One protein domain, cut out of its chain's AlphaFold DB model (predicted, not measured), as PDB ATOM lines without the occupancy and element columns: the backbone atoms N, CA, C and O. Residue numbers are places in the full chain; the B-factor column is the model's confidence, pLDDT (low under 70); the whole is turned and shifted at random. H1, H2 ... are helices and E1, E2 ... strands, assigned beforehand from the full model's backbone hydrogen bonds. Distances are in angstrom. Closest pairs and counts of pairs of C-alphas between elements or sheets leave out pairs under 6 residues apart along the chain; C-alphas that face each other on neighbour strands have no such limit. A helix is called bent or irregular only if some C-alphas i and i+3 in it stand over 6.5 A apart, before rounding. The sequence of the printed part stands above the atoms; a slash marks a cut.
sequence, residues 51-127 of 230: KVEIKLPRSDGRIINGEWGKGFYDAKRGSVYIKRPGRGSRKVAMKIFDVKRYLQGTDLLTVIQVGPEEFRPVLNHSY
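AT A GLANCE: This is residues 51 to 127 of the 230 residues of an uncharacterized protein of marine sediment metagenome (UniProt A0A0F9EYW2). A single five-stranded sheet curls like part of a barrel and folds back on itself, with E3 and E2 facing E4 and E5 across the hinge strand E1. The short helix H1 is beside the strands, near the first residues of E4 and the last of E5, while the long stretch from residue 84 to 98 swings away from E3 and comes back to pair briefly with it. The printed part has 77 residues, with named elements in the order E1, E2, E3, H1, E4, E5, and its class is mostly strand. The sheet is mixed, in the order E3, E2, E1, E4, E5. The whole is compact, with a radius of gyration of the C-alphas of 12.1 A and spans of 38 by 33 by 19 A.

IN THESE COORDINATES: E1 is residues 51 to 57, 19.4 A long, and begins at C-alpha 51 (87.190, 87.966, 90.773). E2, residues 63 to 74, is the longest strand at 28.3 A and bends by 70 degrees at residue 66. E3 is residues 79 to 83, 13.3 A. E4 is residues 108 to 115, 21.0 A. E5 is residues 118 to 121, 10.3 A, and ends at C-alpha 121 (83.207, 99.132, 86.753). H1 is residues 99 to 102, 5.4 A.

HOW THE PARTS SIT: The strongly twisted sheet is a folded sheet, one sheet bent back into two leaves that face each other. E1 and E4 are parallel at 32 degrees, with N 55 and O 111 2.8 A apart, within hydrogen-bond range. E1, E2 and E3 form a meander, each strand the antiparallel neighbour of the one before. In the hairpin of E1 and E2, N 69 and O 52 are 2.7 A apart. In the hairpin of E2 and E3, N 72 and O 81 are 2.8 A apart. The pairing of E2 is staggered: residues 63 to 70 pair with E1, residues 70 to 74 with E3. E4 and E5 form an antiparallel hairpin, with N 112 and O 120 2.8 A apart. The edge strands are E3 and E5. E2 and E5 are apart, as are E3 and E4. H1 is on the sheet at a height of 7.7 A, over none of the strands, but only just: 2 of its 4 C-alphas fall on E4. The closest C-alphas of H1 and E5, those of Tyr 102 and Pro 121, are 6.4 A apart. H1 is too short for an O i to N i+4 pair; its one O i to N i+3 pair is within range.

THE WHOLE: The C-alphas farthest apart, those of Asp 60 and Lys 76, are 38.3 A apart. The printed part has no cut. The link from E3 to H1 is long, with 15 residues; the other links are tight. Residues 92 to 93 pair antiparallel with residues 81 to 82 of E3, and residues 103 to 104 with residues 108 to 109 of E4. The mean pLDDT of the printed part is 85.8, and residue 61 is under 70.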
ATOM      1  N   LYS A  51      88.371  88.637  91.318       93.12
ATOM      2  CA  LYS A  51      87.190  87.966  90.773       93.12
ATOM      3  C   LYS A  51      86.321  89.026  90.124       93.12
ATOM      4  O   LYS A  51      85.971  90.017  90.759       93.12
ATOM      5  N   VAL A  52      86.006  88.844  88.850       93.31
ATOM      6  CA  VAL A  52      85.279  89.857  88.086       93.31
ATOM      7  C   VAL A  52      83.918  89.305  87.719       93.31
ATOM      8  O   VAL A  52      83.837  88.298  87.025       93.31
ATOM      9  N   GLU A  53      82.855  89.963  88.158       92.44
ATOM     10  CA  GLU A  53      81.505  89.641  87.712       92.44
ATOM     11  C   GLU A  53      81.172  90.495  86.486       92.44
ATOM     12  O   GLU A  53      81.073  91.717  86.578       92.44
ATOM     13  N   ILE A  54      81.019  89.859  85.326       92.00
ATOM     14  CA  ILE A  54      80.756  90.520  84.049       92.00
ATOM     15  C   ILE A  54      79.261  90.464  83.762       92.00
ATOM     16  O   ILE A  54      78.727  89.448  83.331       92.00
ATOM     17  N   LYS A  55      78.578  91.582  83.954       89.44
ATOM     18  CA  LYS A  55      77.182  91.765  83.568       89.44
ATOM     19  C   LYS A  55      77.098  92.111  82.078       89.44
ATOM     20  O   LYS A  55      77.793  93.006  81.589       89.44
ATOM     21  N   LEU A  56      76.244  91.395  81.356       87.44
ATOM     22  CA  LEU A  56      76.070  91.533  79.911       87.44
ATOM     23  C   LEU A  56      74.726  92.224  79.626       87.44
ATOM     24  O   LEU A  56      73.691  91.734  80.085       87.44
ATOM     25  N   PRO A  57      74.702  93.347  78.897       82.69
ATOM     26  CA  PRO A  57      73.461  93.945  78.427       82.69
ATOM     27  C   PRO A  57      72.939  93.192  77.191       82.69
ATOM     28  O   PRO A  57      73.699  92.849  76.285       82.69
ATOM     29  N   ARG A  58      71.629  92.939  77.147       77.12
ATOM     30  CA  ARG A  58      70.909  92.456  75.959       77.12
ATOM     31  C   ARG A  58      70.583  93.637  75.030       77.12
ATOM     32  O   ARG A  58      70.581  94.787  75.466       77.12
ATOM     33  N   SER A  59      70.247  93.345  73.770       72.25
ATOM     34  CA  SER A  59      69.675  94.305  72.804       72.25
ATOM     35  C   SER A  59      68.535  95.145  73.384       72.25
ATOM     36  O   SER A  59      68.403  96.316  73.052       72.25
ATOM     37  N   ASP A  60      67.756  94.556  74.290       71.38
ATOM     38  CA  ASP A  60      66.547  95.154  74.856       71.38
ATOM     39  C   ASP A  60      66.848  96.033  76.090       71.38
ATOM     40  O   ASP A  60      65.942  96.383  76.843       71.38
ATOM     41  N   GLY A  61      68.127  96.312  76.377       69.81
ATOM     42  CA  GLY A  61      68.578  97.092  77.539       69.81
ATOM     43  C   GLY A  61      68.534  96.346  78.878       69.81
ATOM     44  O   GLY A  61      69.017  96.854  79.887       69.81
ATOM     45  N   ARG A  62      68.001  95.119  78.903       74.62
ATOM     46  CA  ARG A  62      67.969  94.260  80.097       74.62
ATOM     47  C   ARG A  62      69.329  93.610  80.345       74.62
ATOM     48  O   ARG A  62      69.985  93.163  79.406       74.62
ATOM     49  N   ILE A  63      69.732  93.506  81.608       77.25
ATOM     50  CA  ILE A  63      70.972  92.830  82.013       77.25
ATOM     51  C   ILE A  63      70.679  91.333  82.184       77.25
ATOM     52  O   ILE A  63      69.732  90.969  82.877       77.25
ATOM     53  N   ILE A  64      71.473  90.461  81.560       74.56
ATOM     54  CA  ILE A  64      71.390  89.007  81.783       74.56
ATOM     55  C   ILE A  64      72.247  88.575  82.982       74.56
ATOM     56  O   ILE A  64      73.104  89.329  83.453       74.56
ATOM     57  N   ASN A  65      72.038  87.340  83.456       71.94
ATOM     58  CA  ASN A  65      72.901  86.726  84.467       71.94
ATOM     59  C   ASN A  65      74.377  86.868  84.066       71.94
ATOM     60  O   ASN A  65      74.752  86.590  82.927       71.94
ATOM     61  N   GLY A  66      75.180  87.365  85.007       81.06
ATOM     62  CA  GLY A  66      76.572  87.719  84.759       81.06
ATOM     63  C   GLY A  66      77.463  86.500  84.532       81.06
ATOM     64  O   GLY A  66      77.230  85.426  85.081       81.06
ATOM     65  N   GLU A  67      78.514  86.688  83.741       90.94
ATOM     66  CA  GLU A  67      79.600  85.728  83.570       90.94
ATOM     67  C   GLU A  67      80.701  85.979  84.607       90.94
ATOM     68  O   GLU A  67      81.110  87.116  84.846       90.94
ATOM     69  N   TRP A  68      81.251  84.912  85.185       91.94
ATOM     70  CA  TRP A  68      82.384  85.013  86.103       91.94
ATOM     71  C   TRP A  68      83.709  85.031  85.346       91.94
ATOM     72  O   TRP A  68      84.109  84.037  84.745       91.94
ATOM     73  N   GLY A  69      84.404  86.163  85.400       92.31
ATOM     74  CA  GLY A  69      85.727  86.394  84.836       92.31
ATOM     75  C   GLY A  69      86.842  86.464  85.879       92.31
ATOM     76  O   GLY A  69      86.625  86.516  87.090       92.31
ATOM     77  N   LYS A  70      88.078  86.493  85.376       93.38
ATOM     78  CA  LYS A  70      89.283  86.743  86.174       93.38
ATOM     79  C   LYS A  70      89.800  88.145  85.887       93.38
ATOM     80  O   LYS A  70      89.854  88.553  84.728       93.38
ATOM     81  N   GLY A  71      90.210  88.857  86.926       93.06
ATOM     82  CA  GLY A  71      90.807  90.181  86.834       93.06
ATOM     83  C   GLY A  71      92.244  90.201  87.345       93.06
ATOM     84  O   GLY A  71      92.618  89.439  88.239       93.06
ATOM     85  N   PHE A  72      93.057  91.061  86.747       92.56
ATOM     86  CA  PHE A  72      94.400  91.382  87.204       92.56
ATOM     87  C   PHE A  72      94.541  92.896  87.329       92.56
ATOM     88  O   PHE A  72      94.402  93.611  86.339       92.56
ATOM     89  N   TYR A  73      94.818  93.381  88.534       91.44
ATOM     90  CA  TYR A  73      95.122  94.789  88.765       91.44
ATOM     91  C   TYR A  73      96.627  95.044  88.706       91.44
ATOM     92  O   TYR A  73      97.385  94.493  89.507       91.44
ATOM     93  N   ASP A  74      97.043  95.914  87.785       88.19
ATOM     94  CA  ASP A  74      98.408  96.425  87.721       88.19
ATOM     95  C   ASP A  74      98.495  97.773  88.447       88.19
ATOM     96  O   ASP A  74      98.097  98.812  87.914       88.19
ATOM     97  N   ALA A  75      99.043  97.756  89.664       85.25
ATOM     98  CA  ALA A  75      99.204  98.951  90.487       85.25
ATOM     99  C   ALA A  75     100.129 100.005  89.855       85.25
ATOM    100  O   ALA A  75      99.942 101.193  90.098       85.25
ATOM    101  N   LYS A  76     101.097  99.600  89.018       83.31
ATOM    102  CA  LYS A  76     102.013 100.545  88.355       83.31
ATOM    103  C   LYS A  76     101.318 101.315  87.240       83.31
ATOM    104  O   LYS A  76     101.651 102.467  86.988       83.31
ATOM    105  N   ARG A  77     100.378 100.663  86.553       79.75
ATOM    106  CA  ARG A  77      99.645 101.237  85.414       79.75
ATOM    107  C   ARG A  77      98.280 101.804  85.798       79.75
ATOM    108  O   ARG A  77      97.659 102.474  84.981       79.75
ATOM    109  N   GLY A  78      97.787 101.507  87.002       84.00
ATOM    110  CA  GLY A  78      96.439 101.880  87.436       84.00
ATOM    111  C   GLY A  78      95.331 101.227  86.603       84.00
ATOM    112  O   GLY A  78      94.196 101.696  86.606       84.00
ATOM    113  N   SER A  79      95.648 100.167  85.856       87.50
ATOM    114  CA  SER A  79      94.734  99.525  84.910       87.50
ATOM    115  C   SER A  79      94.344  98.132  85.383       87.50
ATOM    116  O   SER A  79      95.192  97.362  85.844       87.50
ATOM    117  N   VAL A  80      93.074  97.781  85.198       91.94
ATOM    118  CA  VAL A  80      92.572  96.422  85.422       91.94
ATOM    119  C   VAL A  80      92.505  95.684  84.093       91.94
ATOM    120  O   VAL A  80      91.960  96.188  83.113       91.94
ATOM    121  N   TYR A  81      93.045  94.473  84.062       91.88
ATOM    122  CA  TYR A  81      92.923  93.545  82.950       91.88
ATOM    123  C   TYR A  81      91.859  92.508  83.272       91.88
ATOM    124  O   TYR A  81      91.945  91.841  84.299       91.88
ATOM    125  N   ILE A  82      90.892  92.324  82.382       93.06
ATOM    126  CA  ILE A  82      89.847  91.310  82.516       93.06
ATOM    127  C   ILE A  82      90.106  90.192  81.517       93.06
ATOM    128  O   ILE A  82      90.458  90.431  80.360       93.06
ATOM    129  N   LYS A  83      89.897  88.956  81.956       91.81
ATOM    130  CA  LYS A  83      89.864  87.776  81.103       91.81
ATOM    131  C   LYS A  83      88.557  87.025  81.322       91.81
ATOM    132  O   LYS A  83      88.266  86.570  82.430       91.81
ATOM    133  N   ARG A  84      87.795  86.875  80.238       90.44
ATOM    134  CA  ARG A  84      86.582  86.052  80.199       90.44
ATOM    135  C   ARG A  84      86.937  84.560  80.335       90.44
ATOM    136  O   ARG A  84      88.019  84.162  79.888       90.44
ATOM    137  N   PRO A  85      86.072  83.727  80.938       86.75
ATOM    138  CA  PRO A  85      86.209  82.276  80.885       86.75
ATOM    139  C   PRO A  85      86.148  81.795  79.430       86.75
ATOM    140  O   PRO A  85      85.224  82.123  78.694       86.75
ATOM    141  N   GLY A  86      87.158  81.038  78.999       82.62
ATOM    142  CA  GLY A  86      87.224  80.514  77.635       82.62
ATOM    143  C   GLY A  86      88.643  80.166  77.192       82.62
ATOM    144  O   GLY A  86      89.610  80.885  77.479       82.62
ATOM    145  N   ARG A  87      88.782  79.048  76.474       73.12
ATOM    146  CA  ARG A  87      90.048  78.591  75.881       73.12
ATOM    147  C   ARG A  87      90.316  79.402  74.607       73.12
ATOM    148  O   ARG A  87      90.050  78.946  73.509       73.12
ATOM    149  N   GLY A  88      90.769  80.644  74.775       77.00
ATOM    150  CA  GLY A  88      91.043  81.572  73.665       77.00
ATOM    151  C   GLY A  88      90.728  83.037  73.969       77.00
ATOM    152  O   GLY A  88      91.088  83.922  73.197       77.00
ATOM    153  N   SER A  89      90.097  83.321  75.110       82.62
ATOM    154  CA  SER A  89      89.768  84.688  75.501       82.62
ATOM    155  C   SER A  89      91.038  85.496  75.782       82.62
ATOM    156  O   SER A  89      91.849  85.141  76.649       82.62
ATOM    157  N   ARG A  90      91.207  86.593  75.039       85.62
ATOM    158  CA  ARG A  90      92.295  87.553  75.237       85.62
ATOM    159  C   ARG A  90      92.063  88.356  76.517       85.62
ATOM    160  O   ARG A  90      90.933  88.531  76.968       85.62
ATOM    161  N   LYS A  91      93.158  88.833  77.112       89.00
ATOM    162  CA  LYS A  91      93.100  89.812  78.202       89.00
ATOM    163  C   LYS A  91      92.698  91.167  77.620       89.00
ATOM    164  O   LYS A  91      93.281  91.593  76.627       89.00
ATOM    165  N   VAL A  92      91.735  91.831  78.242       89.44
ATOM    166  CA  VAL A  92      91.236  93.144  77.825       89.44
ATOM    167  C   VAL A  92      91.571  94.152  78.914       89.44
ATOM    168  O   VAL A  92      91.224  93.938  80.074       89.44
ATOM    169  N   ALA A  93      92.272  95.227  78.557       89.81
ATOM    170  CA  ALA A  93      92.566  96.315  79.483       89.81
ATOM    171  C   ALA A  93      91.344  97.230  79.629       89.81
ATOM    172  O   ALA A  93      90.720  97.610  78.638       89.81
ATOM    173  N   MET A  94      91.011  97.597  80.861       89.38
ATOM    174  CA  MET A  94      90.017  98.622  81.154       89.38
ATOM    175  C   MET A  94      90.641 100.018  81.107       89.38
ATOM    176  O   MET A  94      91.851 100.175  81.290       89.38
ATOM    177  N   LYS A  95      89.787 101.037  80.927       86.00
ATOM    178  CA  LYS A  95      90.156 102.443  81.149       86.00
ATOM    179  C   LYS A  95      90.755 102.571  82.552       86.00
ATOM    180  O   LYS A  95      90.348 101.845  83.450       86.00
ATOM    181  N   ILE A  96      91.724 103.457  82.739       85.94
ATOM    182  CA  ILE A  96      92.334 103.687  84.053       85.94
ATOM    183  C   ILE A  96      91.266 104.265  84.991       85.94
ATOM    184  O   ILE A  96      90.567 105.213  84.628       85.94
ATOM    185  N   PHE A  97      91.124 103.675  86.176       87.00
ATOM    186  CA  PHE A  97      90.226 104.141  87.231       87.00
ATOM    187  C   PHE A  97      90.776 103.758  88.607       87.00
ATOM    188  O   PHE A  97      91.638 102.887  88.728       87.00
ATOM    189  N   ASP A  98      90.256 104.396  89.655       87.12
ATOM    190  CA  ASP A  98      90.592 104.024  91.027       87.12
ATOM    191  C   ASP A  98      89.869 102.734  91.428       87.12
ATOM    192  O   ASP A  98      88.680 102.731  91.744       87.12
ATOM    193  N   VAL A  99      90.603 101.624  91.414       88.00
ATOM    194  CA  VAL A  99      90.072 100.286  91.696       88.00
ATOM    195  C   VAL A  99      89.518 100.170  93.109       88.00
ATOM    196  O   VAL A  99      88.517  99.485  93.304       88.00
ATOM    197  N   LYS A 100      90.099 100.879  94.085       87.69
ATOM    198  CA  LYS A 100      89.656 100.809  95.485       87.69
ATOM    199  C   LYS A 100      88.216 101.270  95.649       87.69
ATOM    200  O   LYS A 100      87.490 100.708  96.459       87.69
ATOM    201  N   ARG A 101      87.794 102.248  94.846       87.88
ATOM    202  CA  ARG A 101      86.427 102.768  94.873       87.88
ATOM    203  C   ARG A 101      85.396 101.736  94.419       87.88
ATOM    204  O   ARG A 101      84.271 101.786  94.895       87.88
ATOM    205  N   TYR A 102      85.769 100.838  93.505       88.50
ATOM    206  CA  TYR A 102      84.857  99.880  92.865       88.50
ATOM    207  C   TYR A 102      85.001  98.442  93.368       88.50
ATOM    208  O   TYR A 102      84.228  97.576  92.959       88.50
ATOM    209  N   LEU A 103      85.973  98.180  94.241       90.00
ATOM    210  CA  LEU A 103      86.116  96.889  94.898       90.00
ATOM    211  C   LEU A 103      84.970  96.653  95.877       90.00
ATOM    212  O   LEU A 103      84.630  97.505  96.695       90.00
ATOM    213  N   GLN A 104      84.396  95.462  95.793       87.81
ATOM    214  CA  GLN A 104      83.353  94.985  96.680       87.81
ATOM    215  C   GLN A 104      83.970  93.921  97.593       87.81
ATOM    216  O   GLN A 104      84.359  92.843  97.151       87.81
ATOM    217  N   GLY A 105      84.137  94.237  98.875       86.94
ATOM    218  CA  GLY A 105      84.874  93.364  99.792       86.94
ATOM    219  C   GLY A 105      86.374  93.321  99.473       86.94
ATOM    220  O   GLY A 105      87.005  94.363  99.314       86.94
ATOM    221  N   THR A 106      86.956  92.121  99.418       87.19
ATOM    222  CA  THR A 106      88.411  91.922  99.290       87.19
ATOM    223  C   THR A 106      88.917  91.887  97.850       87.19
ATOM    224  O   THR A 106      89.977  92.439  97.561       87.19
ATOM    225  N   ASP A 107      88.195  91.214  96.952       91.12
ATOM    226  CA  ASP A 107      88.688  90.847  95.617       91.12
ATOM    227  C   ASP A 107      87.610  90.853  94.522       91.12
ATOM    228  O   ASP A 107      87.910  90.484  93.385       91.12
ATOM    229  N   LEU A 108      86.372  91.262  94.820       92.56
ATOM    230  CA  LEU A 108      85.275  91.260  93.852       92.56
ATOM    231  C   LEU A 108      85.170  92.605  93.127       92.56
ATOM    232  O   LEU A 108      85.114  93.663  93.748       92.56
ATOM    233  N   LEU A 109      85.093  92.559  91.800       92.19
ATOM    234  CA  LEU A 109      84.835  93.718  90.952       92.19
ATOM    235  C   LEU A 109      83.661  93.414  90.019       92.19
ATOM    236  O   LEU A 109      83.766  92.550  89.148       92.19
ATOM    237  N   THR A 110      82.565  94.153  90.156       90.81
ATOM    238  CA  THR A 110      81.432  94.052  89.229       90.81
ATOM    239  C   THR A 110      81.639  95.009  88.065       90.81
ATOM    240  O   THR A 110      81.940  96.191  88.246       90.81
ATOM    241  N   VAL A 111      81.497  94.494  86.848       91.00
ATOM    242  CA  VAL A 111      81.678  95.259  85.617       91.00
ATOM    243  C   VAL A 111      80.549  94.998  84.638       91.00
ATOM    244  O   VAL A 111      80.008  93.899  84.572       91.00
ATOM    245  N   ILE A 112      80.239  95.995  83.817       89.19
ATOM    246  CA  ILE A 112      79.334  95.855  82.680       89.19
ATOM    247  C   ILE A 112      80.114  95.870  81.388       89.19
ATOM    248  O   ILE A 112      80.982  96.720  81.187       89.19
ATOM    249  N   GLN A 113      79.768  94.943  80.501       87.88
ATOM    250  CA  GLN A 113      80.259  94.957  79.139       87.88
ATOM    251  C   GLN A 113      79.411  95.903  78.281       87.88
ATOM    252  O   GLN A 113      78.302  95.560  77.902       87.88
ATOM    253  N   VAL A 114      79.933  97.076  77.930       83.44
ATOM    254  CA  VAL A 114      79.251  98.011  77.012       83.44
ATOM    255  C   VAL A 114      79.514  97.635  75.546       83.44
ATOM    256  O   VAL A 114      78.692  97.883  74.672       83.44
ATOM    257  N   GLY A 115      80.652  96.995  75.270       80.06
ATOM    258  CA  GLY A 115      81.030  96.520  73.939       80.06
ATOM    259  C   GLY A 115      81.998  95.333  73.999       80.06
ATOM    260  O   GLY A 115      82.458  94.973  75.084       80.06
ATOM    261  N   PRO A 116      82.363  94.720  72.857       79.94
ATOM    262  CA  PRO A 116      83.107  93.453  72.816       79.94
ATOM    263  C   PRO A 116      84.389  93.422  73.664       79.94
ATOM    264  O   PRO A 116      84.678  92.425  74.320       79.94
ATOM    265  N   GLU A 117      85.107  94.540  73.733       82.50
ATOM    266  CA  GLU A 117      86.330  94.702  74.531       82.50
ATOM    267  C   GLU A 117      86.221  95.884  75.499       82.50
ATOM    268  O   GLU A 117      87.190  96.597  75.757       82.50
ATOM    269  N   GLU A 118      85.014  96.166  75.980       83.38
ATOM    270  CA  GLU A 118      84.755  97.368  76.752       83.38
ATOM    271  C   GLU A 118      83.980  97.060  78.014       83.38
ATOM    272  O   GLU A 118      82.783  96.784  77.984       83.38
ATOM    273  N   PHE A 119      84.702  97.154  79.125       88.81
ATOM    274  CA  PHE A 119      84.172  96.942  80.455       88.81
ATOM    275  C   PHE A 119      84.183  98.254  81.234       88.81
ATOM    276  O   PHE A 119      85.108  99.070  81.107       88.81
ATOM    277  N   ARG A 120      83.155  98.453  82.052       87.75
ATOM    278  CA  ARG A 120      83.015  99.596  82.956       87.75
ATOM    279  C   ARG A 120      82.730  99.086  84.363       87.75
ATOM    280  O   ARG A 120      81.870  98.219  84.494       87.75
ATOM    281  N   PRO A 121      83.450  99.564  85.389       89.25
ATOM    282  CA  PRO A 121      83.207  99.132  86.753       89.25
ATOM    283  C   PRO A 121      81.908  99.747  87.276       89.25
ATOM    284  O   PRO A 121      81.554 100.871  86.917       89.25
ATOM    285  N   VAL A 122      81.199  98.994  88.109       87.75
ATOM    286  CA  VAL A 122      79.886  99.365  88.640       87.75
ATOM    287  C   VAL A 122      79.855  99.143  90.146       87.75
ATOM    288  O   VAL A 122      80.436  98.191  90.665       87.75
ATOM    289  N   LEU A 123      79.167 100.040  90.850       84.94
ATOM    290  CA  LEU A 123      78.950  99.954  92.289       84.94
ATOM    291  C   LEU A 123      77.586  99.323  92.569       84.94
ATOM    292  O   LEU A 123      76.624  99.566  91.844       84.94
ATOM    293  N   ASN A 124      77.462  98.574  93.664       77.38
ATOM    294  CA  ASN A 124      76.180  97.956  94.030       77.38
ATOM    295  C   ASN A 124      75.084  98.975  94.367       77.38
ATOM    296  O   ASN A 124      73.910  98.679  94.194       77.38
ATOM    297  N   HIS A 125      75.437 100.190  94.789       78.75
ATOM    298  CA  HIS A 125      74.454 101.254  95.009       78.75
ATOM    299  C   HIS A 125      74.044 101.985  93.719       78.75
ATOM    300  O   HIS A 125      73.198 102.868  93.767       78.75
ATOM    301  N   SER A 126      74.635 101.660  92.560       78.69
ATOM    302  CA  SER A 126      74.219 102.227  91.263       78.69
ATOM    303  C   SER A 126      72.909 101.621  90.733       78.69
ATOM    304  O   SER A 126      72.416 102.029  89.681       78.69
ATOM    305  N   TYR A 127      72.362 100.640  91.445       76.94
ATOM    306  CA  TYR A 127      71.107  99.966  91.158       76.94
ATOM    307  C   TYR A 127      69.957 100.680  91.881       76.94
ATOM    308  O   TYR A 127      69.986 100.836  93.098       76.94
TER     309      TYR A 127